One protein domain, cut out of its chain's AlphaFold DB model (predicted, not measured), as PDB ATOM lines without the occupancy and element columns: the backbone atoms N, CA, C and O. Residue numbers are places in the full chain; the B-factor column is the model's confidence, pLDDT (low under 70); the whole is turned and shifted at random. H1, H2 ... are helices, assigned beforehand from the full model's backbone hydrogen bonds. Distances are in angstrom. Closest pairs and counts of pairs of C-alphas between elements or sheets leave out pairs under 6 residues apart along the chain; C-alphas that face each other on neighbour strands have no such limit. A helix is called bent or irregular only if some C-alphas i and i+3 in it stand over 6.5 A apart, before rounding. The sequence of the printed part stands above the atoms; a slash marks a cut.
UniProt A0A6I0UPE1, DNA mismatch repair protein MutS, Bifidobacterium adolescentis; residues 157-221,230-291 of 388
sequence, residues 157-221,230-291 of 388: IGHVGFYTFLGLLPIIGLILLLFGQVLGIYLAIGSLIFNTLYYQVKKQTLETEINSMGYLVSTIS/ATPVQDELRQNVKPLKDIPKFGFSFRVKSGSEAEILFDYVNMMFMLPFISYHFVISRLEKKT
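Overview. This is residues 157 to 221 and 230 to 291 of the 388 residues of the protein "DNA mismatch repair protein MutS" of Bifidobacterium adolescentis (UniProt A0A6I0UPE1). A rod of helices: H1b and H2a form a hairpin at one end, H2 then bends so that its arms H2a and H2b make a corner of 84 degrees, H6 and H4 pack on H2b, and residues 230 to 239 stick out at the other end. The printed part, 127 residues with six named helices, H1 to H6, is all helix and loose: radius of gyration of the C-alphas 17.5 A, spans 62 by 29 by 28 A.

Along the chain. H1, residues 160 to 178, begins at C-alpha (31.380, -35.385, 43.586). H2 is residues 183 to 221. Each was assigned as one helix by its hydrogen bonds but is bent: C-alphas 167 and 170 are 6.8 A apart, 205 and 208 8.0 A. The arms are H1a to 167, H1b from 170, H2a to 205, 33.0 A long, and H2b from 208, 19.9 A. H3, residues 234 to 244, is only just irregular: C-alphas 240 and 243 are 6.6 A apart. H4 is 247 to 250, H5 261 to 272, H6 275 to 287, ending at C-alpha (44.921, -40.787, 50.562).

Arrangement. H1b and H2a, a hairpin, touch through H2a's residues 183 to 192 alone, C-alphas Gly 173 and Gly 184 closest at 4.1 A. H6 touches H2b, C-alphas Met 213 and Tyr 280 closest at 6.7 A, at a steep tilt of 63 degrees. H5 touches H2a, closest C-alphas Leu 192 and Met 272, 5.2 A. O i to N i+4 pairs are within hydrogen-bond range throughout H1a, H1b, H2b and H5, and in 18 of 19 in H2a, 5 of 7 in H3, 8 of 9 in H6; H4 is too short.

Size, cuts and confidence. Residues 222 to 229 are cut out, a 17.0 A gap between C-alphas 221 and 230. No link printed whole is long. Residues 157 to 158 and 255 to 262 are under pLDDT 70.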
ATOM      1  N   ILE A 157      30.957 -39.460  50.612       65.62
ATOM      2  CA  ILE A 157      30.095 -38.315  50.845       65.62
ATOM      3  C   ILE A 157      29.475 -37.952  49.499       65.62
ATOM      4  O   ILE A 157      30.011 -37.126  48.773       65.62
ATOM      5  N   GLY A 158      28.383 -38.624  49.134       67.56
ATOM      6  CA  GLY A 158      27.627 -38.364  47.909       67.56
ATOM      7  C   GLY A 158      28.443 -38.425  46.607       67.56
ATOM      8  O   GLY A 158      29.570 -38.913  46.545       67.56
ATOM      9  N   HIS A 159      27.848 -37.917  45.526       79.19
ATOM     10  CA  HIS A 159      28.495 -37.867  44.216       79.19
ATOM     11  C   HIS A 159      29.227 -36.537  44.017       79.19
ATOM     12  O   HIS A 159      28.597 -35.482  43.950       79.19
ATOM     13  N   VAL A 160      30.551 -36.584  43.826       85.19
ATOM     14  CA  VAL A 160      31.380 -35.385  43.586       85.19
ATOM     15  C   VAL A 160      30.882 -34.541  42.407       85.19
ATOM     16  O   VAL A 160      30.948 -33.313  42.452       85.19
ATOM     17  N   GLY A 161      30.322 -35.184  41.375       87.75
ATOM     18  CA  GLY A 161      29.738 -34.504  40.218       87.75
ATOM     19  C   GLY A 161      28.579 -33.581  40.594       87.75
ATOM     20  O   GLY A 161      28.489 -32.477  40.067       87.75
ATOM     21  N   PHE A 162      27.750 -33.975  41.567       91.50
ATOM     22  CA  PHE A 162      26.641 -33.154  42.047       91.50
ATOM     23  C   PHE A 162      27.137 -31.897  42.773       91.50
ATOM     24  O   PHE A 162      26.689 -30.794  42.470       91.50
ATOM     25  N   TYR A 163      28.117 -32.030  43.672       91.44
ATOM     26  CA  TYR A 163      28.693 -30.870  44.364       91.44
ATOM     27  C   TYR A 163      29.463 -29.948  43.427       91.44
ATOM     28  O   TYR A 163      29.396 -28.732  43.575       91.44
ATOM     29  N   THR A 164      30.146 -30.518  42.434       91.88
ATOM     30  CA  THR A 164      30.855 -29.744  41.409       91.88
ATOM     31  C   THR A 164      29.864 -28.959  40.552       91.88
ATOM     32  O   THR A 164      30.063 -27.771  40.324       91.88
ATOM     33  N   PHE A 165      28.761 -29.587  40.136       94.50
ATOM     34  CA  PHE A 165      27.677 -28.911  39.427       94.50
ATOM     35  C   PHE A 165      27.101 -27.749  40.248       94.50
ATOM     36  O   PHE A 165      27.065 -26.622  39.759       94.50
ATOM     37  N   LEU A 166      26.737 -27.993  41.513       93.50
ATOM     38  CA  LEU A 166      26.234 -26.951  42.412       93.50
ATOM     39  C   LEU A 166      27.239 -25.808  42.609       93.50
ATOM     40  O   LEU A 166      26.849 -24.644  42.561       93.50
ATOM     41  N   GLY A 167      28.525 -26.118  42.785       93.12
ATOM     42  CA  GLY A 167      29.581 -25.116  42.927       93.12
ATOM     43  C   GLY A 167      29.817 -24.280  41.663       93.12
ATOM     44  O   GLY A 167      30.209 -23.122  41.764       93.12
ATOM     45  N   LEU A 168      29.545 -24.819  40.469       95.38
ATOM     46  CA  LEU A 168      29.698 -24.092  39.202       95.38
ATOM     47  C   LEU A 168      28.478 -23.231  38.838       95.38
ATOM     48  O   LEU A 168      28.638 -22.268  38.087       95.38
ATOM     49  N   LEU A 169      27.283 -23.518  39.368       94.50
ATOM     50  CA  LEU A 169      26.057 -22.763  39.058       94.50
ATOM     51  C   LEU A 169      26.177 -21.242  39.290       94.50
ATOM     52  O   LEU A 169      25.799 -20.497  38.379       94.50
ATOM     53  N   PRO A 170      26.745 -20.747  40.414       93.50
ATOM     54  CA  PRO A 170      26.953 -19.312  40.596       93.50
ATOM     55  C   PRO A 170      27.847 -18.696  39.514       93.50
ATOM     56  O   PRO A 170      27.588 -17.590  39.044       93.50
ATOM     57  N   ILE A 171      28.878 -19.429  39.078       92.69
ATOM     58  CA  ILE A 171      29.825 -18.984  38.045       92.69
ATOM     59  C   ILE A 171      29.136 -18.932  36.680       92.69
ATOM     60  O   ILE A 171      29.288 -17.955  35.955       92.69
ATOM     61  N   ILE A 172      28.333 -19.945  36.345       93.69
ATOM     62  CA  ILE A 172      27.542 -19.969  35.108       93.69
ATOM     63  C   ILE A 172      26.569 -18.780  35.082       93.69
ATOM     64  O   ILE A 172      26.474 -18.096  34.065       93.69
ATOM     65  N   GLY A 173      25.908 -18.477  36.206       91.75
ATOM     66  CA  GLY A 173      25.050 -17.294  36.337       91.75
ATOM     67  C   GLY A 173      25.798 -15.978  36.093       91.75
ATOM     68  O   GLY A 173      25.318 -15.128  35.340       91.75
ATOM     69  N   LEU A 174      27.006 -15.836  36.649       89.81
ATOM     70  CA  LEU A 174      27.875 -14.678  36.401       89.81
ATOM     71  C   LEU A 174      28.325 -14.578  34.937       89.81
ATOM     72  O   LEU A 174      28.369 -13.483  34.388       89.81
ATOM     73  N   ILE A 175      28.632 -15.698  34.279       91.19
ATOM     74  CA  ILE A 175      28.997 -15.700  32.856       91.19
ATOM     75  C   ILE A 175      27.807 -15.250  31.999       91.19
ATOM     76  O   ILE A 175      27.978 -14.414  31.117       91.19
ATOM     77  N   LEU A 176      26.593 -15.732  32.280       90.94
ATOM     78  CA  LEU A 176      25.378 -15.306  31.572       90.94
ATOM     79  C   LEU A 176      25.100 -13.804  31.734       90.94
ATOM     80  O   LEU A 176      24.691 -13.149  30.772       90.94
ATOM     81  N   LEU A 177      25.376 -13.247  32.917       86.44
ATOM     82  CA  LEU A 177      25.295 -11.807  33.165       86.44
ATOM     83  C   LEU A 177      26.207 -11.010  32.220       86.44
ATOM     84  O   LEU A 177      25.785  -9.982  31.695       86.44
ATOM     85  N   LEU A 178      27.435 -11.486  31.974       85.06
ATOM     86  CA  LEU A 178      28.392 -10.818  31.079       85.06
ATOM     87  C   LEU A 178      27.895 -10.751  29.625       85.06
ATOM     88  O   LEU A 178      28.285  -9.847  28.893       85.06
ATOM     89  N   PHE A 179      26.998 -11.656  29.226       90.19
ATOM     90  CA  PHE A 179      26.320 -11.641  27.924       90.19
ATOM     91  C   PHE A 179      24.988 -10.868  27.933       90.19
ATOM     92  O   PHE A 179      24.204 -10.977  26.990       90.19
ATOM     93  N   GLY A 180      24.702 -10.097  28.988       83.38
ATOM     94  CA  GLY A 180      23.506  -9.255  29.095       83.38
ATOM     95  C   GLY A 180      22.219 -10.006  29.449       83.38
ATOM     96  O   GLY A 180      21.133  -9.437  29.359       83.38
ATOM     97  N   GLN A 181      22.307 -11.275  29.858       88.12
ATOM     98  CA  GLN A 181      21.136 -12.082  30.200       88.12
ATOM     99  C   GLN A 181      20.729 -11.845  31.661       88.12
ATOM    100  O   GLN A 181      21.402 -12.305  32.584       88.12
ATOM    101  N   VAL A 182      19.585 -11.187  31.888       87.94
ATOM    102  CA  VAL A 182      19.045 -10.913  33.242       87.94
ATOM    103  C   VAL A 182      18.789 -12.207  34.030       87.94
ATOM    104  O   VAL A 182      18.958 -12.239  35.249       87.94
ATOM    105  N   LEU A 183      18.478 -13.308  33.334       90.31
ATOM    106  CA  LEU A 183      18.367 -14.651  33.921       90.31
ATOM    107  C   LEU A 183      19.636 -15.087  34.675       90.31
ATOM    108  O   LEU A 183      19.536 -15.833  35.648       90.31
ATOM    109  N   GLY A 184      20.811 -14.580  34.285       89.62
ATOM    110  CA  GLY A 184      22.075 -14.834  34.975       89.62
ATOM    111  C   GLY A 184      22.084 -14.350  36.428       89.62
ATOM    112  O   GLY A 184      22.621 -15.045  37.290       89.62
ATOM    113  N   ILE A 185      21.418 -13.225  36.734       89.38
ATOM    114  CA  ILE A 185      21.303 -12.693  38.107       89.38
ATOM    115  C   ILE A 185      20.507 -13.658  38.983       89.38
ATOM    116  O   ILE A 185      20.965 -14.036  40.061       89.38
ATOM    117  N   TYR A 186      19.327 -14.076  38.514       93.00
ATOM    118  CA  TYR A 186      18.468 -14.994  39.261       93.00
ATOM    119  C   TYR A 186      19.151 -16.343  39.479       93.00
ATOM    120  O   TYR A 186      19.083 -16.886  40.581       93.00
ATOM    121  N   LEU A 187      19.868 -16.851  38.470       93.44
ATOM    122  CA  LEU A 187      20.632 -18.090  38.590       93.44
ATOM    123  C   LEU A 187      21.781 -17.956  39.598       93.44
ATOM    124  O   LEU A 187      21.944 -18.828  40.448       93.44
ATOM    125  N   ALA A 188      22.555 -16.869  39.542       91.50
ATOM    126  CA  ALA A 188      23.670 -16.643  40.457       91.50
ATOM    127  C   ALA A 188      23.187 -16.497  41.907       91.50
ATOM    128  O   ALA A 188      23.627 -17.237  42.780       91.50
ATOM    129  N   ILE A 189      22.232 -15.602  42.172       92.81
ATOM    130  CA  ILE A 189      21.721 -15.373  43.531       92.81
ATOM    131  C   ILE A 189      20.986 -16.616  44.050       92.81
ATOM    132  O   ILE A 189      21.237 -17.057  45.171       92.81
ATOM    133  N   GLY A 190      20.118 -17.215  43.229       94.44
ATOM    134  CA  GLY A 190      19.362 -18.410  43.597       94.44
ATOM    135  C   GLY A 190      20.269 -19.594  43.932       94.44
ATOM    136  O   GLY A 190      20.053 -20.258  44.945       94.44
ATOM    137  N   SER A 191      21.323 -19.821  43.142       95.50
ATOM    138  CA  SER A 191      22.295 -20.887  43.415       95.50
ATOM    139  C   SER A 191      23.134 -20.619  44.663       95.50
ATOM    140  O   SER A 191      23.329 -21.544  45.443       95.50
ATOM    141  N   LEU A 192      23.564 -19.379  44.927       93.94
ATOM    142  CA  LEU A 192      24.291 -19.041  46.160       93.94
ATOM    143  C   LEU A 192      23.446 -19.286  47.419       93.94
ATOM    144  O   LEU A 192      23.941 -19.868  48.392       93.94
ATOM    145  N   ILE A 193      22.171 -18.884  47.397       93.81
ATOM    146  CA  ILE A 193      21.237 -19.109  48.511       93.81
ATOM    147  C   ILE A 193      20.996 -20.609  48.694       93.81
ATOM    148  O   ILE A 193      21.170 -21.126  49.798       93.81
ATOM    149  N   PHE A 194      20.651 -21.319  47.615       95.31
ATOM    150  CA  PHE A 194      20.421 -22.762  47.662       95.31
ATOM    151  C   PHE A 194      21.651 -23.510  48.182       95.31
ATOM    152  O   PHE A 194      21.528 -24.332  49.088       95.31
ATOM    153  N   ASN A 195      22.839 -23.182  47.670       95.50
ATOM    154  CA  ASN A 195      24.088 -23.807  48.084       95.50
ATOM    155  C   ASN A 195      24.356 -23.589  49.572       95.50
ATOM    156  O   ASN A 195      24.684 -24.535  50.283       95.50
ATOM    157  N   THR A 196      24.154 -22.370  50.068       91.62
ATOM    158  CA  THR A 196      24.363 -22.055  51.486       91.62
ATOM    159  C   THR A 196      23.416 -22.856  52.385       91.62
ATOM    160  O   THR A 196      23.864 -23.470  53.355       91.62
ATOM    161  N   LEU A 197      22.122 -22.909  52.047       92.94
ATOM    162  CA  LEU A 197      21.125 -23.670  52.809       92.94
ATOM    163  C   LEU A 197      21.408 -25.176  52.766       92.94
ATOM    164  O   LEU A 197      21.444 -25.839  53.803       92.94
ATOM    165  N   TYR A 198      21.669 -25.709  51.573       92.25
ATOM    166  CA  TYR A 198      21.978 -27.121  51.377       92.25
ATOM    167  C   TYR A 198      23.250 -27.528  52.131       92.25
ATOM    168  O   TYR A 198      23.280 -28.572  52.787       92.25
ATOM    169  N   TYR A 199      24.290 -26.689  52.083       89.81
ATOM    170  CA  TYR A 199      25.531 -26.915  52.809       89.81
ATOM    171  C   TYR A 199      25.285 -26.989  54.316       89.81
ATOM    172  O   TYR A 199      25.798 -27.904  54.951       89.81
ATOM    173  N   GLN A 200      24.488 -26.084  54.898       87.19
ATOM    174  CA  GLN A 200      24.202 -26.130  56.337       87.19
ATOM    175  C   GLN A 200      23.493 -27.420  56.755       87.19
ATOM    176  O   GLN A 200      23.905 -28.043  57.733       87.19
ATOM    177  N   VAL A 201      22.492 -27.861  55.987       87.81
ATOM    178  CA  VAL A 201      21.778 -29.120  56.258       87.81
ATOM    179  C   VAL A 201      22.730 -30.312  56.168       87.81
ATOM    180  O   VAL A 201      22.776 -31.147  57.068       87.81
ATOM    181  N   LYS A 202      23.542 -30.393  55.107       85.62
ATOM    182  CA  LYS A 202      24.479 -31.510  54.923       85.62
ATOM    183  C   LYS A 202      25.650 -31.489  55.894       85.62
ATOM    184  O   LYS A 202      26.096 -32.558  56.306       85.62
ATOM    185  N   LYS A 203      26.135 -30.307  56.280       81.88
ATOM    186  CA  LYS A 203      27.220 -30.162  57.252       81.88
ATOM    187  C   LYS A 203      26.853 -30.834  58.569       81.88
ATOM    188  O   LYS A 203      27.701 -31.530  59.099       81.88
ATOM    189  N   GLN A 204      25.618 -30.706  59.054       76.69
ATOM    190  CA  GLN A 204      25.198 -31.353  60.306       76.69
ATOM    191  C   GLN A 204      25.354 -32.881  60.271       76.69
ATOM    192  O   GLN A 204      25.719 -33.488  61.270       76.69
ATOM    193  N   THR A 205      25.127 -33.512  59.117       77.88
ATOM    194  CA  THR A 205      25.285 -34.968  58.957       77.88
ATOM    195  C   THR A 205      26.742 -35.394  58.748       77.88
ATOM    196  O   THR A 205      27.099 -36.529  59.045       77.88
ATOM    197  N   LEU A 206      27.580 -34.508  58.206       78.81
ATOM    198  CA  LEU A 206      28.930 -34.823  57.714       78.81
ATOM    199  C   LEU A 206      30.035 -34.091  58.478       78.81
ATOM    200  O   LEU A 206      31.188 -34.065  58.047       78.81
ATOM    201  N   GLU A 207      29.690 -33.459  59.597       80.75
ATOM    202  CA  GLU A 207      30.594 -32.598  60.347       80.75
ATOM    203  C   GLU A 207      31.837 -33.361  60.793       80.75
ATOM    204  O   GLU A 207      32.946 -32.875  60.581       80.75
ATOM    205  N   THR A 208      31.665 -34.572  61.328       79.19
ATOM    206  CA  THR A 208      32.767 -35.453  61.738       79.19
ATOM    207  C   THR A 208      33.728 -35.735  60.585       79.19
ATOM    208  O   THR A 208      34.939 -35.610  60.752       79.19
ATOM    209  N   GLU A 209      33.205 -36.033  59.398       81.88
ATOM    210  CA  GLU A 209      33.996 -36.375  58.213       81.88
ATOM    211  C   GLU A 209      34.823 -35.183  57.714       81.88
ATOM    212  O   GLU A 209      36.036 -35.275  57.526       81.88
ATOM    213  N   ILE A 210      34.179 -34.021  57.568       81.31
ATOM    214  CA  ILE A 210      34.822 -32.753  57.188       81.31
ATOM    215  C   ILE A 210      35.892 -32.379  58.217       81.31
ATOM    216  O   ILE A 210      36.992 -31.951  57.863       81.31
ATOM    217  N   ASN A 211      35.578 -32.545  59.501       82.56
ATOM    218  CA  ASN A 211      36.473 -32.220  60.596       82.56
ATOM    219  C   ASN A 211      37.716 -33.108  60.627       82.56
ATOM    220  O   ASN A 211      38.810 -32.579  60.854       82.56
ATOM    221  N   SER A 212      37.538 -34.407  60.408       85.06
ATOM    222  CA  SER A 212      38.613 -35.398  60.355       85.06
ATOM    223  C   SER A 212      39.513 -35.136  59.154       85.06
ATOM    224  O   SER A 212      40.730 -35.013  59.290       85.06
ATOM    225  N   MET A 213      38.902 -34.899  57.988       85.88
ATOM    226  CA  MET A 213      39.617 -34.567  56.761       85.88
ATOM    227  C   MET A 213      40.437 -33.285  56.897       85.88
ATOM    228  O   MET A 213      41.580 -33.212  56.444       85.88
ATOM    229  N   GLY A 214      39.885 -32.267  57.558       86.81
ATOM    230  CA  GLY A 214      40.620 -31.031  57.770       86.81
ATOM    231  C   GLY A 214      41.808 -31.173  58.709       86.81
ATOM    232  O   GLY A 214      42.857 -30.576  58.447       86.81
ATOM    233  N   TYR A 215      41.690 -32.005  59.745       89.94
ATOM    234  CA  TYR A 215      42.832 -32.327  60.595       89.94
ATOM    235  C   TYR A 215      43.897 -33.091  59.800       89.94
ATOM    236  O   TYR A 215      45.053 -32.691  59.797       89.94
ATOM    237  N   LEU A 216      43.493 -34.080  59.000       90.56
ATOM    238  CA  LEU A 216      44.375 -34.863  58.134       90.56
ATOM    239  C   LEU A 216      45.182 -34.000  57.155       90.56
ATOM    240  O   LEU A 216      46.406 -34.107  57.059       90.56
ATOM    241  N   VAL A 217      44.506 -33.098  56.443       90.88
ATOM    242  CA  VAL A 217      45.151 -32.158  55.518       90.88
ATOM    243  C   VAL A 217      46.132 -31.245  56.257       90.88
ATOM    244  O   VAL A 217      47.240 -30.991  55.772       90.88
ATOM    245  N   SER A 218      45.741 -30.767  57.437       91.12
ATOM    246  CA  SER A 218      46.570 -29.901  58.278       91.12
ATOM    247  C   SER A 218      47.801 -30.633  58.810       91.12
ATOM    248  O   SER A 218      48.894 -30.061  58.817       91.12
ATOM    249  N   THR A 219      47.670 -31.913  59.154       93.88
ATOM    250  CA  THR A 219      48.779 -32.794  59.525       93.88
ATOM    251  C   THR A 219      49.773 -32.940  58.387       93.88
ATOM    252  O   THR A 219      50.958 -32.690  58.576       93.88
ATOM    253  N   ILE A 220      49.313 -33.259  57.174       94.25
ATOM    254  CA  ILE A 220      50.204 -33.397  56.011       94.25
ATOM    255  C   ILE A 220      50.883 -32.060  55.690       94.25
ATOM    256  O   ILE A 220      52.068 -32.017  55.350       94.25
ATOM    257  N   SER A 221      50.166 -30.942  55.813       93.69
ATOM    258  CA  SER A 221      50.750 -29.603  55.675       93.69
ATOM    259  C   SER A 221      51.856 -29.358  56.709       93.69
ATOM    260  O   SER A 221      52.932 -28.873  56.357       93.69
ATOM    261  N   ALA A 230      66.239 -29.956  59.591       96.19
ATOM    262  CA  ALA A 230      67.182 -31.049  59.817       96.19
ATOM    263  C   ALA A 230      66.886 -31.716  61.165       96.19
ATOM    264  O   ALA A 230      66.906 -31.045  62.195       96.19
ATOM    265  N   THR A 231      66.575 -33.009  61.138       96.00
ATOM    266  CA  THR A 231      66.278 -33.846  62.306       96.00
ATOM    267  C   THR A 231      66.803 -35.264  62.057       96.00
ATOM    268  O   THR A 231      66.978 -35.636  60.892       96.00
ATOM    269  N   PRO A 232      67.004 -36.087  63.103       97.12
ATOM    270  CA  PRO A 232      67.444 -37.476  62.942       97.12
ATOM    271  C   PRO A 232      66.544 -38.330  62.033       97.12
ATOM    272  O   PRO A 232      67.019 -39.265  61.398       97.12
ATOM    273  N   VAL A 233      65.253 -37.991  61.940       96.62
ATOM    274  CA  VAL A 233      64.246 -38.700  61.126       96.62
ATOM    275  C   VAL A 233      63.875 -37.955  59.836       96.62
ATOM    276  O   VAL A 233      62.898 -38.301  59.169       96.62
ATOM    277  N   GLN A 234      64.620 -36.906  59.462       96.56
ATOM    278  CA  GLN A 234      64.251 -36.022  58.352       96.56
ATOM    279  C   GLN A 234      64.123 -36.767  57.021       96.56
ATOM    280  O   GLN A 234      63.163 -36.533  56.287       96.56
ATOM    281  N   ASP A 235      65.087 -37.622  56.683       96.56
ATOM    282  CA  ASP A 235      65.102 -38.301  55.385       96.56
ATOM    283  C   ASP A 235      63.942 -39.289  55.256       96.56
ATOM    284  O   ASP A 235      63.248 -39.297  54.237       96.56
ATOM    285  N   GLU A 236      63.663 -40.045  56.318       97.12
ATOM    286  CA  GLU A 236      62.518 -40.952  56.397       97.12
ATOM    287  C   GLU A 236      61.195 -40.175  56.280       97.12
ATOM    288  O   GLU A 236      60.316 -40.540  55.491       97.12
ATOM    289  N   LEU A 237      61.079 -39.038  56.977       97.50
ATOM    290  CA  LEU A 237      59.912 -38.162  56.883       97.50
ATOM    291  C   LEU A 237      59.751 -37.595  55.464       97.50
ATOM    292  O   LEU A 237      58.655 -37.622  54.907       97.50
ATOM    293  N   ARG A 238      60.829 -37.120  54.830       97.31
ATOM    294  CA  ARG A 238      60.801 -36.590  53.455       97.31
ATOM    295  C   ARG A 238      60.354 -37.639  52.445       97.31
ATOM    296  O   ARG A 238      59.564 -37.317  51.556       97.31
ATOM    297  N   GLN A 239      60.847 -38.869  52.571       97.25
ATOM    298  CA  GLN A 239      60.480 -39.971  51.682       97.25
ATOM    299  C   GLN A 239      58.980 -40.277  51.759       97.25
ATOM    300  O   GLN A 239      58.339 -40.395  50.714       97.25
ATOM    301  N   ASN A 240      58.406 -40.306  52.966       96.94
ATOM    302  CA  ASN A 240      56.992 -40.628  53.182       96.94
ATOM    303  C   ASN A 240      56.041 -39.439  52.949       96.94
ATOM    304  O   ASN A 240      54.902 -39.623  52.529       96.94
ATOM    305  N   VAL A 241      56.500 -38.196  53.127       96.31
ATOM    306  CA  VAL A 241      55.699 -36.995  52.824       96.31
ATOM    307  C   VAL A 241      55.651 -36.698  51.320       96.31
ATOM    308  O   VAL A 241      54.664 -36.144  50.829       96.31
ATOM    309  N   LYS A 242      56.684 -37.064  50.549       95.25
ATOM    310  CA  LYS A 242      56.785 -36.746  49.111       95.25
ATOM    311  C   LYS A 242      55.563 -37.192  48.283       95.25
ATOM    312  O   LYS A 242      55.111 -36.376  47.474       95.25
ATOM    313  N   PRO A 243      54.989 -38.401  48.458       93.69
ATOM    314  CA  PRO A 243      53.764 -38.816  47.764       93.69
ATOM    315  C   PRO A 243      52.509 -38.036  48.187       93.69
ATOM    316  O   PRO A 243      51.549 -37.961  47.426       93.69
ATOM    317  N   LEU A 244      52.523 -37.437  49.381       92.88
ATOM    318  CA  LEU A 244      51.392 -36.737  49.999       92.88
ATOM    319  C   LEU A 244      51.438 -35.213  49.785       92.88
ATOM    320  O   LEU A 244      50.478 -34.514  50.103       92.88
ATOM    321  N   LYS A 245      52.535 -34.676  49.231       89.88
ATOM    322  CA  LYS A 245      52.822 -33.229  49.130       89.88
ATOM    323  C   LYS A 245      51.719 -32.390  48.472       89.88
ATOM    324  O   LYS A 245      51.606 -31.197  48.742       89.88
ATOM    325  N   ASP A 246      50.936 -32.995  47.581       88.12
ATOM    326  CA  ASP A 246      49.896 -32.300  46.824       88.12
ATOM    327  C   ASP A 246      48.528 -32.344  47.520       88.12
ATOM    328  O   ASP A 246      47.655 -31.548  47.176       88.12
ATOM    329  N   ILE A 247      48.340 -33.189  48.542       89.94
ATOM    330  CA  ILE A 247      47.080 -33.287  49.297       89.94
ATOM    331  C   ILE A 247      46.646 -31.926  49.872       89.94
ATOM    332  O   ILE A 247      45.495 -31.545  49.646       89.94
ATOM    333  N   PRO A 248      47.524 -31.116  50.501       88.38
ATOM    334  CA  PRO A 248      47.134 -29.794  50.994       88.38
ATOM    335  C   PRO A 248      46.666 -28.809  49.918       88.38
ATOM    336  O   PRO A 248      45.938 -27.869  50.232       88.38
ATOM    337  N   LYS A 249      47.052 -29.008  48.648       86.38
ATOM    338  CA  LYS A 249      46.559 -28.182  47.535       86.38
ATOM    339  C   LYS A 249      45.099 -28.499  47.221       86.38
ATOM    340  O   LYS A 249      44.323 -27.585  46.974       86.38
ATOM    341  N   PHE A 250      44.726 -29.777  47.269       83.00
ATOM    342  CA  PHE A 250      43.353 -30.234  47.030       83.00
ATOM    343  C   PHE A 250      42.454 -30.100  48.262       83.00
ATOM    344  O   PHE A 250      41.251 -29.963  48.114       83.00
ATOM    345  N   GLY A 251      43.033 -30.081  49.464       82.12
ATOM    346  CA  GLY A 251      42.342 -29.839  50.730       82.12
ATOM    347  C   GLY A 251      42.294 -28.368  51.152       82.12
ATOM    348  O   GLY A 251      42.177 -28.084  52.341       82.12
ATOM    349  N   PHE A 252      42.438 -27.416  50.222       81.06
ATOM    350  CA  PHE A 252      42.582 -25.992  50.550       81.06
ATOM    351  C   PHE A 252      41.381 -25.409  51.316       81.06
ATOM    352  O   PHE A 252      41.560 -24.470  52.091       81.06
ATOM    353  N   SER A 253      40.186 -25.983  51.140       81.69
ATOM    354  CA  SER A 253      38.982 -25.613  51.892       81.69
ATOM    355  C   SER A 253      39.091 -25.927  53.387       81.69
ATOM    356  O   SER A 253      38.334 -25.383  54.182       81.69
ATOM    357  N   PHE A 254      40.018 -26.808  53.776       79.69
ATOM    358  CA  PHE A 254      40.215 -27.256  55.151       79.69
ATOM    359  C   PHE A 254      41.429 -26.629  55.848       79.69
ATOM    360  O   PHE A 254      41.913 -27.170  56.843       79.69
ATOM    361  N   ARG A 255      41.971 -25.526  55.322       68.56
ATOM    362  CA  ARG A 255      43.118 -24.851  55.945       68.56
ATOM    363  C   ARG A 255      42.855 -24.539  57.423       68.56
ATOM    364  O   ARG A 255      41.751 -24.150  57.796       68.56
ATOM    365  N   VAL A 256      43.906 -24.697  58.232       59.69
ATOM    366  CA  VAL A 256      43.906 -24.402  59.672       59.69
ATOM    367  C   VAL A 256      43.374 -22.994  59.922       59.69
ATOM    368  O   VAL A 256      43.882 -22.027  59.351       59.69
ATOM    369  N   LYS A 257      42.377 -22.908  60.803       63.22
ATOM    370  CA  LYS A 257      41.733 -21.665  61.216       63.22
ATOM    371  C   LYS A 257      42.578 -20.974  62.286       63.22
ATOM    372  O   LYS A 257      42.774 -21.523  63.366       63.22
ATOM    373  N   SER A 258      43.101 -19.793  61.977       52.03
ATOM    374  CA  SER A 258      43.782 -18.875  62.899       52.03
ATOM    375  C   SER A 258      42.818 -17.982  63.693       52.03
ATOM    376  O   SER A 258      43.252 -17.279  64.604       52.03
ATOM    377  N   GLY A 259      41.516 -18.032  63.388       54.00
ATOM    378  CA  GLY A 259      40.472 -17.254  64.056       54.00
ATOM    379  C   GLY A 259      40.306 -15.832  63.511       54.00
ATOM    380  O   GLY A 259      39.772 -14.976  64.211       54.00
ATOM    381  N   SER A 260      40.781 -15.558  62.293       63.53
ATOM    382  CA  SER A 260      40.690 -14.236  61.657       63.53
ATOM    383  C   SER A 260      39.355 -14.014  60.932       63.53
ATOM    384  O   SER A 260      38.732 -14.953  60.443       63.53
ATOM    385  N   GLU A 261      38.917 -12.762  60.778       63.12
ATOM    386  CA  GLU A 261      37.690 -12.436  60.021       63.12
ATOM    387  C   GLU A 261      37.791 -12.825  58.531       63.12
ATOM    388  O   GLU A 261      36.787 -13.144  57.893       63.12
ATOM    389  N   ALA A 262      39.008 -12.890  57.978       64.44
ATOM    390  CA  ALA A 262      39.259 -13.416  56.635       64.44
ATOM    391  C   ALA A 262      38.828 -14.886  56.489       64.44
ATOM    392  O   ALA A 262      38.408 -15.307  55.410       64.44
ATOM    393  N   GLU A 263      38.889 -15.669  57.567       70.19
ATOM    394  CA  GLU A 263      38.416 -17.054  57.568       70.19
ATOM    395  C   GLU A 263      36.901 -17.146  57.560       70.19
ATOM    396  O   GLU A 263      36.373 -18.076  56.963       70.19
ATOM    397  N   ILE A 264      36.202 -16.175  58.150       72.75
ATOM    398  CA  ILE A 264      34.739 -16.104  58.082       72.75
ATOM    399  C   ILE A 264      34.315 -15.895  56.623       72.75
ATOM    400  O   ILE A 264      33.452 -16.609  56.115       72.75
ATOM    401  N   LEU A 265      34.970 -14.969  55.913       74.12
ATOM    402  CA  LEU A 265      34.727 -14.765  54.483       74.12
ATOM    403  C   LEU A 265      35.048 -16.028  53.670       74.12
ATOM    404  O   LEU A 265      34.273 -16.422  52.799       74.12
ATOM    405  N   PHE A 266      36.170 -16.683  53.969       81.06
ATOM    406  CA  PHE A 266      36.557 -17.925  53.307       81.06
ATOM    407  C   PHE A 266      35.574 -19.072  53.591       81.06
ATOM    408  O   PHE A 266      35.262 -19.843  52.687       81.06
ATOM    409  N   ASP A 267      35.024 -19.156  54.803       82.19
ATOM    410  CA  ASP A 267      33.973 -20.105  55.165       82.19
ATOM    411  C   ASP A 267      32.707 -19.860  54.334       82.19
ATOM    412  O   ASP A 267      32.145 -20.817  53.805       82.19
ATOM    413  N   TYR A 268      32.298 -18.606  54.124       85.69
ATOM    414  CA  TYR A 268      31.178 -18.304  53.226       85.69
ATOM    415  C   TYR A 268      31.467 -18.715  51.783       85.69
ATOM    416  O   TYR A 268      30.608 -19.319  51.146       85.69
ATOM    417  N   VAL A 269      32.670 -18.455  51.263       87.19
ATOM    418  CA  VAL A 269      33.067 -18.929  49.924       87.19
ATOM    419  C   VAL A 269      33.013 -20.459  49.860       87.19
ATOM    420  O   VAL A 269      32.443 -21.027  48.932       87.19
ATOM    421  N   ASN A 270      33.518 -21.151  50.879       88.81
ATOM    422  CA  ASN A 270      33.440 -22.605  50.969       88.81
ATOM    423  C   ASN A 270      31.993 -23.119  50.934       88.81
ATOM    424  O   ASN A 270      31.720 -24.096  50.234       88.81
ATOM    425  N   MET A 271      31.073 -22.458  51.646       88.62
ATOM    426  CA  MET A 271      29.643 -22.791  51.654       88.62
ATOM    427  C   MET A 271      28.994 -22.539  50.291       88.62
ATOM    428  O   MET A 271      28.343 -23.421  49.735       88.62
ATOM    429  N   MET A 272      29.210 -21.348  49.733       90.00
ATOM    430  CA  MET A 272      28.608 -20.895  48.479       90.00
ATOM    431  C   MET A 272      29.021 -21.749  47.278       90.00
ATOM    432  O   MET A 272      28.231 -21.917  46.352       90.00
ATOM    433  N   PHE A 273      30.233 -22.307  47.297       92.12
ATOM    434  CA  PHE A 273      30.806 -23.065  46.181       92.12
ATOM    435  C   PHE A 273      30.992 -24.564  46.480       92.12
ATOM    436  O   PHE A 273      31.641 -25.262  45.705       92.12
ATOM    437  N   MET A 274      30.434 -25.081  47.585       90.31
ATOM    438  CA  MET A 274      30.517 -26.502  47.986       90.31
ATOM    439  C   MET A 274      31.953 -27.052  48.110       90.31
ATOM    440  O   MET A 274      32.181 -28.265  48.036       90.31
ATOM    441  N   LEU A 275      32.937 -26.173  48.319       90.75
ATOM    442  CA  LEU A 275      34.360 -26.515  48.236       90.75
ATOM    443  C   LEU A 275      34.797 -27.599  49.232       90.75
ATOM    444  O   LEU A 275      35.592 -28.444  48.825       90.75
ATOM    445  N   PRO A 276      34.301 -27.650  50.487       89.00
ATOM    446  CA  PRO A 276      34.662 -28.714  51.421       89.00
ATOM    447  C   PRO A 276      34.256 -30.108  50.946       89.00
ATOM    448  O   PRO A 276      35.042 -31.041  51.083       89.00
ATOM    449  N   PHE A 277      33.080 -30.262  50.329       87.88
ATOM    450  CA  PHE A 277      32.636 -31.563  49.816       87.88
ATOM    451  C   PHE A 277      33.445 -31.997  48.588       87.88
ATOM    452  O   PHE A 277      33.839 -33.157  48.475       87.88
ATOM    453  N   ILE A 278      33.753 -31.053  47.693       89.12
ATOM    454  CA  ILE A 278      34.608 -31.301  46.524       89.12
ATOM    455  C   ILE A 278      36.028 -31.680  46.979       89.12
ATOM    456  O   ILE A 278      36.596 -32.675  46.526       89.12
ATOM    457  N   SER A 279      36.586 -30.912  47.917       89.69
ATOM    458  CA  SER A 279      37.928 -31.125  48.463       89.69
ATOM    459  C   SER A 279      38.032 -32.455  49.204       89.69
ATOM    460  O   SER A 279      39.019 -33.162  49.022       89.69
ATOM    461  N   TYR A 280      37.007 -32.839  49.976       87.88
ATOM    462  CA  TYR A 280      36.947 -34.140  50.647       87.88
ATOM    463  C   TYR A 280      37.186 -35.280  49.654       87.88
ATOM    464  O   TYR A 280      38.101 -36.077  49.846       87.88
ATOM    465  N   HIS A 281      36.434 -35.303  48.548       85.88
ATOM    466  CA  HIS A 281      36.547 -36.357  47.539       85.88
ATOM    467  C   HIS A 281      37.951 -36.430  46.914       85.88
ATOM    468  O   HIS A 281      38.511 -37.509  46.707       85.88
ATOM    469  N   PHE A 282      38.562 -35.280  46.626       86.88
ATOM    470  CA  PHE A 282      39.903 -35.245  46.043       86.88
ATOM    471  C   PHE A 282      41.014 -35.622  47.017       86.88
ATOM    472  O   PHE A 282      42.034 -36.158  46.572       86.88
ATOM    473  N   VAL A 283      40.858 -35.307  48.301       88.12
ATOM    474  CA  VAL A 283      41.824 -35.703  49.325       88.12
ATOM    475  C   VAL A 283      41.714 -37.198  49.580       88.12
ATOM    476  O   VAL A 283      42.727 -37.892  49.513       88.12
ATOM    477  N   ILE A 284      40.501 -37.710  49.795       85.19
ATOM    478  CA  ILE A 284      40.313 -39.101  50.197       85.19
ATOM    479  C   ILE A 284      40.735 -40.091  49.106       85.19
ATOM    480  O   ILE A 284      41.524 -40.990  49.369       85.19
ATOM    481  N   SER A 285      40.373 -39.826  47.846       84.50
ATOM    482  CA  SER A 285      40.777 -40.651  46.691       84.50
ATOM    483  C   SER A 285      42.294 -40.705  46.456       84.50
ATOM    484  O   SER A 285      42.801 -41.614  45.791       84.50
ATOM    485  N   ARG A 286      43.040 -39.713  46.958       86.69
ATOM    486  CA  ARG A 286      44.510 -39.700  46.933       86.69
ATOM    487  C   ARG A 286      45.094 -40.405  48.145       86.69
ATOM    488  O   ARG A 286      46.089 -41.109  47.997       86.69
ATOM    489  N   LEU A 287      44.484 -40.205  49.307       85.06
ATOM    490  CA  LEU A 287      44.921 -40.787  50.562       85.06
ATOM    491  C   LEU A 287      44.774 -42.311  50.571       85.06
ATOM    492  O   LEU A 287      45.727 -42.986  50.933       85.06
ATOM    493  N   GLU A 288      43.654 -42.847  50.078       83.50
ATOM    494  CA  GLU A 288      43.395 -44.298  49.978       83.50
ATOM    495  C   GLU A 288      44.479 -45.036  49.172       83.50
ATOM    496  O   GLU A 288      44.762 -46.209  49.392       83.50
ATOM    497  N   LYS A 289      45.151 -44.341  48.245       84.94
ATOM    498  CA  LYS A 289      46.249 -44.900  47.436       84.94
ATOM    499  C   LYS A 289      47.616 -44.820  48.121       84.94
ATOM    500  O   LYS A 289      48.600 -45.289  47.543       84.94
ATOM    501  N   LYS A 290      47.697 -44.145  49.271       89.31
ATOM    502  CA  LYS A 290      48.928 -43.735  49.970       89.31
ATOM    503  C   LYS A 290      48.832 -43.889  51.492       89.31
ATOM    504  O   LYS A 290      49.518 -43.188  52.235       89.31
ATOM    505  N   THR A 291      47.985 -44.808  51.956       86.62
ATOM    506  CA  THR A 291      47.739 -45.054  53.381       86.62
ATOM    507  C   THR A 291      49.010 -45.434  54.131       86.62
ATOM    508  O   THR A 291      49.249 -44.908  55.212       86.62
TER     509      THR A 291